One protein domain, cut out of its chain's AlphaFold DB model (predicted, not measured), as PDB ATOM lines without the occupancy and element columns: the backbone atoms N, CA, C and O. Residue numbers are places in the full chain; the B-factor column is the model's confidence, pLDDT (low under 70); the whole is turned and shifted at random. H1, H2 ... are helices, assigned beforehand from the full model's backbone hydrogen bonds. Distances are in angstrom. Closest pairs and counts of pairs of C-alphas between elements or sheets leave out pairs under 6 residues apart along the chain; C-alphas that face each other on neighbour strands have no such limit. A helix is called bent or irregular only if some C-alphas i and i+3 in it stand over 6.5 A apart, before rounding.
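AT A GLANCE: This is residues 165 to 232 of the 349 residues of the protein "Glyco_hydro_38N domain-containing protein" of Okeania hirsuta (UniProt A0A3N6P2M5). What is the shape? Three helices, H1, H2 and H4, make an elongated up-and-down bundle, each running against the one before it in the chain, and short H3 lies at the turn between H2 and H4. What is it made of? The printed part has 68 residues with four named helices, H1 to H4 in order, and no named strand; the class is all helix. It is compact, with a radius of gyration of the C-alphas of 12.6 A and spans of 39 by 21 by 16 A.

HOW THE PARTS SIT: What is near the first helix? H1, residues 165 to 181, is close to but not clearly touching H2, residues 186 to 196, at a shallow tilt of 10 degrees, opposite ways; their closest C-alphas, Val 175 and Ile 189, are 7.2 A apart. With residues 167 to 174 alone, H1 touches H4, residues 207 to 225, at a shallow tilt of 20 degrees, the same way; their closest C-alphas, Leu 174 and Ser 225, are 6.7 A apart. What else touches H4, the hub? With its residues 217 to 224 alone it touches H2, opposite ways at 11 degrees, a shallow tilt, with the C-alphas of Ala 195 and Val 217 closest at 5.6 A. It touches H3, residues 201 to 205, only at the corner, with the C-alphas of Ser 203 and Phe 210 closest at 5.2 A. How do the backbones run? Every O i to N i+4 pair is within hydrogen-bond range in H1 and H2, against 13 of 15 in H4 and 0 of 1 in H3, where O i to N i+3 gives 0 of 2.

IN THESE COORDINATES: Where does H1 lie? It begins at C-alpha 165, (131.922, 132.800, 122.650), and measures 24.0 A; H2 measures 15.5 A. What follows? H3 is irregular, with C-alphas 202 and 205 7.4 A apart. H4, 25.6 A long with a kink of 25 degrees near residue 219, ends at C-alpha 225, (131.870, 130.234, 140.102).

THE WHOLE: How large is it? The two C-alphas farthest apart, Thr 183 and Glu 206, are 39.7 A apart. Are there gaps or weak places? The printed part has no cut, and its three links are tight; pLDDT is under 70 at residues 182 to 184.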
ATOM      1  N   GLY A 165     130.507 132.511 122.427       95.75
ATOM      2  CA  GLY A 165     131.922 132.800 122.650       95.75
ATOM      3  C   GLY A 165     132.189 133.202 124.096       95.75
ATOM      4  O   GLY A 165     133.076 132.628 124.721       95.75
ATOM      5  N   LEU A 166     131.369 134.102 124.644       94.06
ATOM      6  CA  LEU A 166     131.485 134.537 126.035       94.06
ATOM      7  C   LEU A 166     131.305 133.369 127.017       94.06
ATOM      8  O   LEU A 166     132.135 133.186 127.903       94.06
ATOM      9  N   LEU A 167     130.289 132.518 126.816       96.00
ATOM     10  CA  LEU A 167     130.109 131.323 127.652       96.00
ATOM     11  C   LEU A 167     131.312 130.371 127.559       96.00
ATOM     12  O   LEU A 167     131.695 129.746 128.548       96.00
ATOM     13  N   ALA A 168     131.900 130.227 126.368       97.50
ATOM     14  CA  ALA A 168     133.077 129.389 126.179       97.50
ATOM     15  C   ALA A 168     134.279 129.910 126.980       97.50
ATOM     16  O   ALA A 168     134.979 129.109 127.601       97.50
ATOM     17  N   ASP A 169     134.488 131.227 126.999       95.06
ATOM     18  CA  ASP A 169     135.563 131.868 127.759       95.06
ATOM     19  C   ASP A 169     135.328 131.752 129.278       95.06
ATOM     20  O   ASP A 169     136.243 131.366 130.008       95.06
ATOM     21  N   GLU A 170     134.098 131.978 129.759       94.19
ATOM     22  CA  GLU A 170     133.728 131.793 131.175       94.19
ATOM     23  C   GLU A 170     133.964 130.348 131.650       94.19
ATOM     24  O   GLU A 170     134.536 130.114 132.721       94.19
ATOM     25  N   LEU A 171     133.566 129.364 130.836       96.06
ATOM     26  CA  LEU A 171     133.792 127.947 131.115       96.06
ATOM     27  C   LEU A 171     135.280 127.590 131.122       96.06
ATOM     28  O   LEU A 171     135.712 126.851 132.008       96.06
ATOM     29  N   GLU A 172     136.059 128.075 130.150       96.12
ATOM     30  CA  GLU A 172     137.497 127.794 130.081       96.12
ATOM     31  C   GLU A 172     138.211 128.326 131.325       96.12
ATOM     32  O   GLU A 172     138.913 127.564 131.991       96.12
ATOM     33  N   ILE A 173     137.952 129.583 131.701       93.81
ATOM     34  CA  ILE A 173     138.532 130.208 132.896       93.81
ATOM     35  C   ILE A 173     138.172 129.411 134.157       93.81
ATOM     36  O   ILE A 173     139.056 129.087 134.958       93.81
ATOM     37  N   LEU A 174     136.893 129.061 134.337       93.44
ATOM     38  CA  LEU A 174     136.443 128.327 135.520       93.44
ATOM     39  C   LEU A 174     137.061 126.928 135.598       93.44
ATOM     40  O   LEU A 174     137.548 126.524 136.655       93.44
ATOM     41  N   VAL A 175     137.058 126.181 134.494       93.00
ATOM     42  CA  VAL A 175     137.614 124.823 134.456       93.00
ATOM     43  C   VAL A 175     139.123 124.846 134.665       93.00
ATOM     44  O   VAL A 175     139.637 123.998 135.392       93.00
ATOM     45  N   GLU A 176     139.838 125.811 134.081       91.88
ATOM     46  CA  GLU A 176     141.272 125.970 134.315       91.88
ATOM     47  C   GLU A 176     141.592 126.303 135.773       91.88
ATOM     48  O   GLU A 176     142.522 125.719 136.335       91.88
ATOM     49  N   TYR A 177     140.825 127.208 136.389       90.69
ATOM     50  CA  TYR A 177     140.981 127.553 137.801       90.69
ATOM     51  C   TYR A 177     140.789 126.322 138.685       90.69
ATOM     52  O   TYR A 177     141.665 125.994 139.484       90.69
ATOM     53  N   LEU A 178     139.682 125.596 138.497       90.62
ATOM     54  CA  LEU A 178     139.404 124.377 139.246       90.62
ATOM     55  C   LEU A 178     140.538 123.360 139.037       90.62
ATOM     56  O   LEU A 178     141.153 122.907 139.997       90.62
ATOM     57  N   ALA A 179     140.913 123.069 137.793       88.25
ATOM     58  CA  ALA A 179     141.938 122.070 137.503       88.25
ATOM     59  C   ALA A 179     143.325 122.384 138.099       88.25
ATOM     60  O   ALA A 179     144.096 121.453 138.339       88.25
ATOM     61  N   LYS A 180     143.670 123.666 138.294       85.69
ATOM     62  CA  LYS A 180     145.006 124.095 138.746       85.69
ATOM     63  C   LYS A 180     145.085 124.444 140.232       85.69
ATOM     64  O   LYS A 180     146.143 124.238 140.821       85.69
ATOM     65  N   VAL A 181     144.031 125.018 140.811       79.38
ATOM     66  CA  VAL A 181     144.110 125.695 142.119       79.38
ATOM     67  C   VAL A 181     143.495 124.868 143.247       79.38
ATOM     68  O   VAL A 181     144.064 124.812 144.333       79.38
ATOM     69  N   GLU A 182     142.369 124.196 143.010       69.94
ATOM     70  CA  GLU A 182     141.579 123.564 144.076       69.94
ATOM     71  C   GLU A 182     141.754 122.035 144.082       69.94
ATOM     72  O   GLU A 182     141.600 121.379 143.053       69.94
ATOM     73  N   THR A 183     142.052 121.438 145.241       62.16
ATOM     74  CA  THR A 183     142.424 120.010 145.347       62.16
ATOM     75  C   THR A 183     141.249 119.029 145.502       62.16
ATOM     76  O   THR A 183     141.475 117.823 145.461       62.16
ATOM     77  N   GLU A 184     140.001 119.499 145.634       68.19
ATOM     78  CA  GLU A 184     138.799 118.654 145.825       68.19
ATOM     79  C   GLU A 184     137.560 119.185 145.070       68.19
ATOM     80  O   GLU A 184     136.537 119.531 145.657       68.19
ATOM     81  N   ASN A 185     137.627 119.266 143.740       77.12
ATOM     82  CA  ASN A 185     136.561 119.849 142.905       77.12
ATOM     83  C   ASN A 185     135.934 118.884 141.889       77.12
ATOM     84  O   ASN A 185     135.170 119.321 141.025       77.12
ATOM     85  N   ASP A 186     136.204 117.579 142.001       82.31
ATOM     86  CA  ASP A 186     135.654 116.566 141.091       82.31
ATOM     87  C   ASP A 186     134.124 116.680 140.967       82.31
ATOM     88  O   ASP A 186     133.587 116.594 139.865       82.31
ATOM     89  N   LEU A 187     133.418 116.956 142.072       88.00
ATOM     90  CA  LEU A 187     131.963 117.131 142.057       88.00
ATOM     91  C   LEU A 187     131.521 118.363 141.257       88.00
ATOM     92  O   LEU A 187     130.566 118.274 140.489       88.00
ATOM     93  N   ASP A 188     132.186 119.507 141.424       92.00
ATOM     94  CA  ASP A 188     131.815 120.729 140.709       92.00
ATOM     95  C   ASP A 188     132.196 120.636 139.216       92.00
ATOM     96  O   ASP A 188     131.417 121.077 138.374       92.00
ATOM     97  N   ILE A 189     133.284 119.941 138.853       93.12
ATOM     98  CA  ILE A 189     133.595 119.608 137.449       93.12
ATOM     99  C   ILE A 189     132.517 118.699 136.839       93.12
ATOM    100  O   ILE A 189     132.077 118.943 135.714       93.12
ATOM    101  N   GLU A 190     132.043 117.675 137.557       93.50
ATOM    102  CA  GLU A 190     130.933 116.841 137.071       93.50
ATOM    103  C   GLU A 190     129.627 117.638 136.936       93.50
ATOM    104  O   GLU A 190     128.856 117.404 136.003       93.50
ATOM    105  N   ARG A 191     129.379 118.621 137.811       94.06
ATOM    106  CA  ARG A 191     128.222 119.522 137.693       94.06
ATOM    107  C   ARG A 191     128.325 120.433 136.473       94.06
ATOM    108  O   ARG A 191     127.334 120.561 135.757       94.06
ATOM    109  N   ILE A 192     129.500 121.005 136.197       95.94
ATOM    110  CA  ILE A 192     129.749 121.778 134.968       95.94
ATOM    111  C   ILE A 192     129.494 120.892 133.751       95.94
ATOM    112  O   ILE A 192     128.736 121.271 132.862       95.94
ATOM    113  N   LYS A 193     130.064 119.682 133.733       96.19
ATOM    114  CA  LYS A 193     129.845 118.704 132.664       96.19
ATOM    115  C   LYS A 193     128.358 118.401 132.462       96.19
ATOM    116  O   LYS A 193     127.882 118.377 131.329       96.19
ATOM    117  N   TYR A 194     127.623 118.160 133.544       96.12
ATOM    118  CA  TYR A 194     126.186 117.927 133.470       96.12
ATOM    119  C   TYR A 194     125.461 119.129 132.857       96.12
ATOM    120  O   TYR A 194     124.678 118.944 131.930       96.12
ATOM    121  N   ALA A 195     125.770 120.348 133.308       96.88
ATOM    122  CA  ALA A 195     125.162 121.571 132.794       96.88
ATOM    123  C   ALA A 195     125.434 121.774 131.293       96.88
ATOM    124  O   ALA A 195     124.497 122.001 130.532       96.88
ATOM    125  N   VAL A 196     126.680 121.618 130.828       97.19
ATOM    126  CA  VAL A 196     127.008 121.793 129.398       97.19
ATOM    127  C   VAL A 196     126.410 120.697 128.508       97.19
ATOM    128  O   VAL A 196     126.132 120.938 127.335       97.19
ATOM    129  N   ASN A 197     126.136 119.508 129.053       96.75
ATOM    130  CA  ASN A 197     125.427 118.445 128.334       96.75
ATOM    131  C   ASN A 197     123.934 118.750 128.120       96.75
ATOM    132  O   ASN A 197     123.298 118.082 127.305       96.75
ATOM    133  N   LEU A 198     123.377 119.747 128.816       96.31
ATOM    134  CA  LEU A 198     122.004 120.219 128.609       96.31
ATOM    135  C   LEU A 198     121.882 121.246 127.474       96.31
ATOM    136  O   LEU A 198     120.765 121.662 127.168       96.31
ATOM    137  N   ILE A 199     122.993 121.655 126.848       97.69
ATOM    138  CA  ILE A 199     122.967 122.575 125.706       97.69
ATOM    139  C   ILE A 199     122.192 121.930 124.548       97.69
ATOM    140  O   ILE A 199     122.593 120.896 124.003       97.69
ATOM    141  N   ASP A 200     121.104 122.578 124.130       97.25
ATOM    142  CA  ASP A 200     120.305 122.155 122.982       97.25
ATOM    143  C   ASP A 200     120.980 122.561 121.666       97.25
ATOM    144  O   ASP A 200     120.648 123.563 121.030       97.25
ATOM    145  N   TRP A 201     121.926 121.736 121.223       97.75
ATOM    146  CA  TRP A 201     122.638 121.927 119.959       97.75
ATOM    147  C   TRP A 201     121.750 121.873 118.708       97.75
ATOM    148  O   TRP A 201     122.217 122.258 117.636       97.75
ATOM    149  N   GLN A 202     120.509 121.384 118.798       96.88
ATOM    150  CA  GLN A 202     119.585 121.383 117.659       96.88
ATOM    151  C   GLN A 202     118.995 122.776 117.422       96.88
ATOM    152  O   GLN A 202     118.667 123.115 116.287       96.88
ATOM    153  N   SER A 203     118.933 123.599 118.470       96.75
ATOM    154  CA  SER A 203     118.403 124.962 118.415       96.75
ATOM    155  C   SER A 203     119.395 126.021 117.929       96.75
ATOM    156  O   SER A 203     119.005 127.171 117.820       96.75
ATOM    157  N   VAL A 204     120.644 125.679 117.570       97.25
ATOM    158  CA  VAL A 204     121.680 126.659 117.147       97.25
ATOM    159  C   VAL A 204     121.206 127.588 116.015       97.25
ATOM    160  O   VAL A 204     121.555 128.765 115.997       97.25
ATOM    161  N   GLY A 205     120.391 127.067 115.089       95.44
ATOM    162  CA  GLY A 205     119.786 127.845 114.001       95.44
ATOM    163  C   GLY A 205     118.619 128.744 114.422       95.44
ATOM    164  O   GLY A 205     118.152 129.538 113.622       95.44
ATOM    165  N   GLU A 206     118.134 128.642 115.654       95.31
ATOM    166  CA  GLU A 206     117.101 129.485 116.257       95.31
ATOM    167  C   GLU A 206     117.765 130.332 117.355       95.31
ATOM    168  O   GLU A 206     117.663 130.016 118.539       95.31
ATOM    169  N   ARG A 207     118.500 131.384 116.960       92.31
ATOM    170  CA  ARG A 207     119.420 132.128 117.845       92.31
ATOM    171  C   ARG A 207     118.829 132.482 119.214       92.31
ATOM    172  O   ARG A 207     119.451 132.160 120.217       92.31
ATOM    173  N   GLU A 208     117.635 133.072 119.253       92.12
ATOM    174  CA  GLU A 208     116.965 133.465 120.506       92.12
ATOM    175  C   GLU A 208     116.767 132.266 121.449       92.12
ATOM    176  O   GLU A 208     117.148 132.304 122.616       92.12
ATOM    177  N   LYS A 209     116.251 131.151 120.924       95.38
ATOM    178  CA  LYS A 209     116.023 129.916 121.685       95.38
ATOM    179  C   LYS A 209     117.332 129.274 122.151       95.38
ATOM    180  O   LYS A 209     117.394 128.737 123.258       95.38
ATOM    181  N   PHE A 210     118.373 129.318 121.319       96.75
ATOM    182  CA  PHE A 210     119.692 128.816 121.694       96.75
ATOM    183  C   PHE A 210     120.303 129.654 122.818       96.75
ATOM    184  O   PHE A 210     120.767 129.098 123.809       96.75
ATOM    185  N   GLU A 211     120.246 130.980 122.716       94.19
ATOM    186  CA  GLU A 211     120.745 131.893 123.749       94.19
ATOM    187  C   GLU A 211     119.965 131.752 125.062       94.19
ATOM    188  O   GLU A 211     120.577 131.682 126.126       94.19
ATOM    189  N   GLU A 212     118.641 131.565 125.022       94.62
ATOM    190  CA  GLU A 212     117.851 131.211 126.210       94.62
ATOM    191  C   GLU A 212     118.315 129.901 126.867       94.62
ATOM    192  O   GLU A 212     118.293 129.766 128.095       94.62
ATOM    193  N   CYS A 213     118.721 128.909 126.068       96.50
ATOM    194  CA  CYS A 213     119.315 127.676 126.576       96.50
ATOM    195  C   CYS A 213     120.674 127.953 127.235       96.50
ATOM    196  O   CYS A 213     120.902 127.502 128.361       96.50
ATOM    197  N   LEU A 214     121.539 128.742 126.591       96.56
ATOM    198  CA  LEU A 214     122.844 129.116 127.139       96.56
ATOM    199  C   LEU A 214     122.717 129.895 128.451       96.56
ATOM    200  O   LEU A 214     123.470 129.618 129.378       96.56
ATOM    201  N   ILE A 215     121.734 130.789 128.581       95.12
ATOM    202  CA  ILE A 215     121.464 131.527 129.825       95.12
ATOM    203  C   ILE A 215     121.143 130.564 130.976       95.12
ATOM    204  O   ILE A 215     121.641 130.738 132.088       95.12
ATOM    205  N   LYS A 216     120.346 129.516 130.725       95.75
ATOM    206  CA  LYS A 216     120.021 128.500 131.744       95.75
ATOM    207  C   LYS A 216     121.252 127.701 132.159       95.75
ATOM    208  O   LYS A 216     121.422 127.427 133.343       95.75
ATOM    209  N   VAL A 217     122.104 127.345 131.197       96.44
ATOM    210  CA  VAL A 217     123.379 126.676 131.482       96.44
ATOM    211  C   VAL A 217     124.274 127.603 132.294       96.44
ATOM    212  O   VAL A 217     124.752 127.195 133.350       96.44
ATOM    213  N   ASN A 218     124.427 128.860 131.873       95.38
ATOM    214  CA  ASN A 218     125.267 129.824 132.569       95.38
ATOM    215  C   ASN A 218     124.792 130.073 134.004       95.38
ATOM    216  O   ASN A 218     125.604 130.157 134.915       95.38
ATOM    217  N   ALA A 219     123.482 130.082 134.257       94.50
ATOM    218  CA  ALA A 219     122.954 130.189 135.616       94.50
ATOM    219  C   ALA A 219     123.431 129.052 136.545       94.50
ATOM    220  O   ALA A 219     123.617 129.276 137.740       94.50
ATOM    221  N   GLU A 220     123.656 127.836 136.031       94.50
ATOM    222  CA  GLU A 220     124.267 126.752 136.813       94.50
ATOM    223  C   GLU A 220     125.778 126.935 136.986       94.50
ATOM    224  O   GLU A 220     126.306 126.641 138.059       94.50
ATOM    225  N   ILE A 221     126.464 127.458 135.965       94.19
ATOM    226  CA  ILE A 221     127.899 127.767 136.018       94.19
ATOM    227  C   ILE A 221     128.182 128.874 137.039       94.19
ATOM    228  O   ILE A 221     129.072 128.713 137.872       94.19
ATOM    229  N   VAL A 222     127.373 129.936 137.059       93.50
ATOM    230  CA  VAL A 222     127.488 131.056 138.004       93.50
ATOM    231  C   VAL A 222     127.363 130.587 139.454       93.50
ATOM    232  O   VAL A 222     128.177 130.959 140.291       93.50
ATOM    233  N   LYS A 223     126.431 129.675 139.766       93.25
ATOM    234  CA  LYS A 223     126.313 129.088 141.121       93.25
ATOM    235  C   LYS A 223     127.579 128.356 141.572       93.25
ATOM    236  O   LYS A 223     127.789 128.151 142.768       93.25
ATOM    237  N   ILE A 224     128.369 127.854 140.624       92.56
ATOM    238  CA  ILE A 224     129.644 127.197 140.907       92.56
ATOM    239  C   ILE A 224     130.729 128.263 141.041       92.56
ATOM    240  O   ILE A 224     131.424 128.275 142.053       92.56
ATOM    241  N   SER A 225     130.842 129.188 140.085       91.50
ATOM    242  CA  SER A 225     131.870 130.234 140.102       91.50
ATOM    243  C   SER A 225     131.743 131.195 141.291       91.50
ATOM    244  O   SER A 225     132.769 131.670 141.772       91.50
ATOM    245  N   GLU A 226     130.538 131.426 141.828       91.44
ATOM    246  CA  GLU A 226     130.269 132.184 143.066       91.44
ATOM    247  C   GLU A 226     131.012 131.648 144.291       91.44
ATOM    248  O   GLU A 226     131.389 132.426 145.163       91.44
ATOM    249  N   LYS A 227     131.277 130.338 144.351       87.38
ATOM    250  CA  LYS A 227     132.079 129.744 145.431       87.38
ATOM    251  C   LYS A 227     133.576 130.022 145.287       87.38
ATOM    252  O   LYS A 227     134.318 129.828 146.244       87.38
ATOM    253  N   TYR A 228     134.009 130.409 144.089       87.50
ATOM    254  CA  TYR A 228     135.406 130.475 143.684       87.50
ATOM    255  C   TYR A 228     135.717 131.862 143.115       87.50
ATOM    256  O   TYR A 228     135.792 132.838 143.858       87.50
ATOM    257  N   ILE A 229     135.863 131.962 141.793       85.25
ATOM    258  CA  ILE A 229     136.368 133.136 141.075       85.25
ATOM    259  C   ILE A 229     135.508 134.376 141.326       85.25
ATOM    260  O   ILE A 229     136.052 135.447 141.573       85.25
ATOM    261  N   ASN A 230     134.180 134.235 141.358       84.69
ATOM    262  CA  ASN A 230     133.279 135.374 141.555       84.69
ATOM    263  C   ASN A 230     133.265 135.879 143.011       84.69
ATOM    264  O   ASN A 230     132.768 136.973 143.271       84.69
ATOM    265  N   SER A 231     133.824 135.122 143.964       84.75
ATOM    266  CA  SER A 231     134.038 135.602 145.338       84.75
ATOM    267  C   SER A 231     135.310 136.447 145.485       84.75
ATOM    268  O   SER A 231     135.471 137.170 146.474       84.75
ATOM    269  N   LEU A 232     136.218 136.377 144.506       87.12
ATOM    270  CA  LEU A 232     137.484 137.095 144.534       87.12
ATOM    271  C   LEU A 232     137.273 138.570 144.188       87.12
ATOM    272  O   LEU A 232     136.532 138.930 143.277       87.12
TER     273      LEU A 232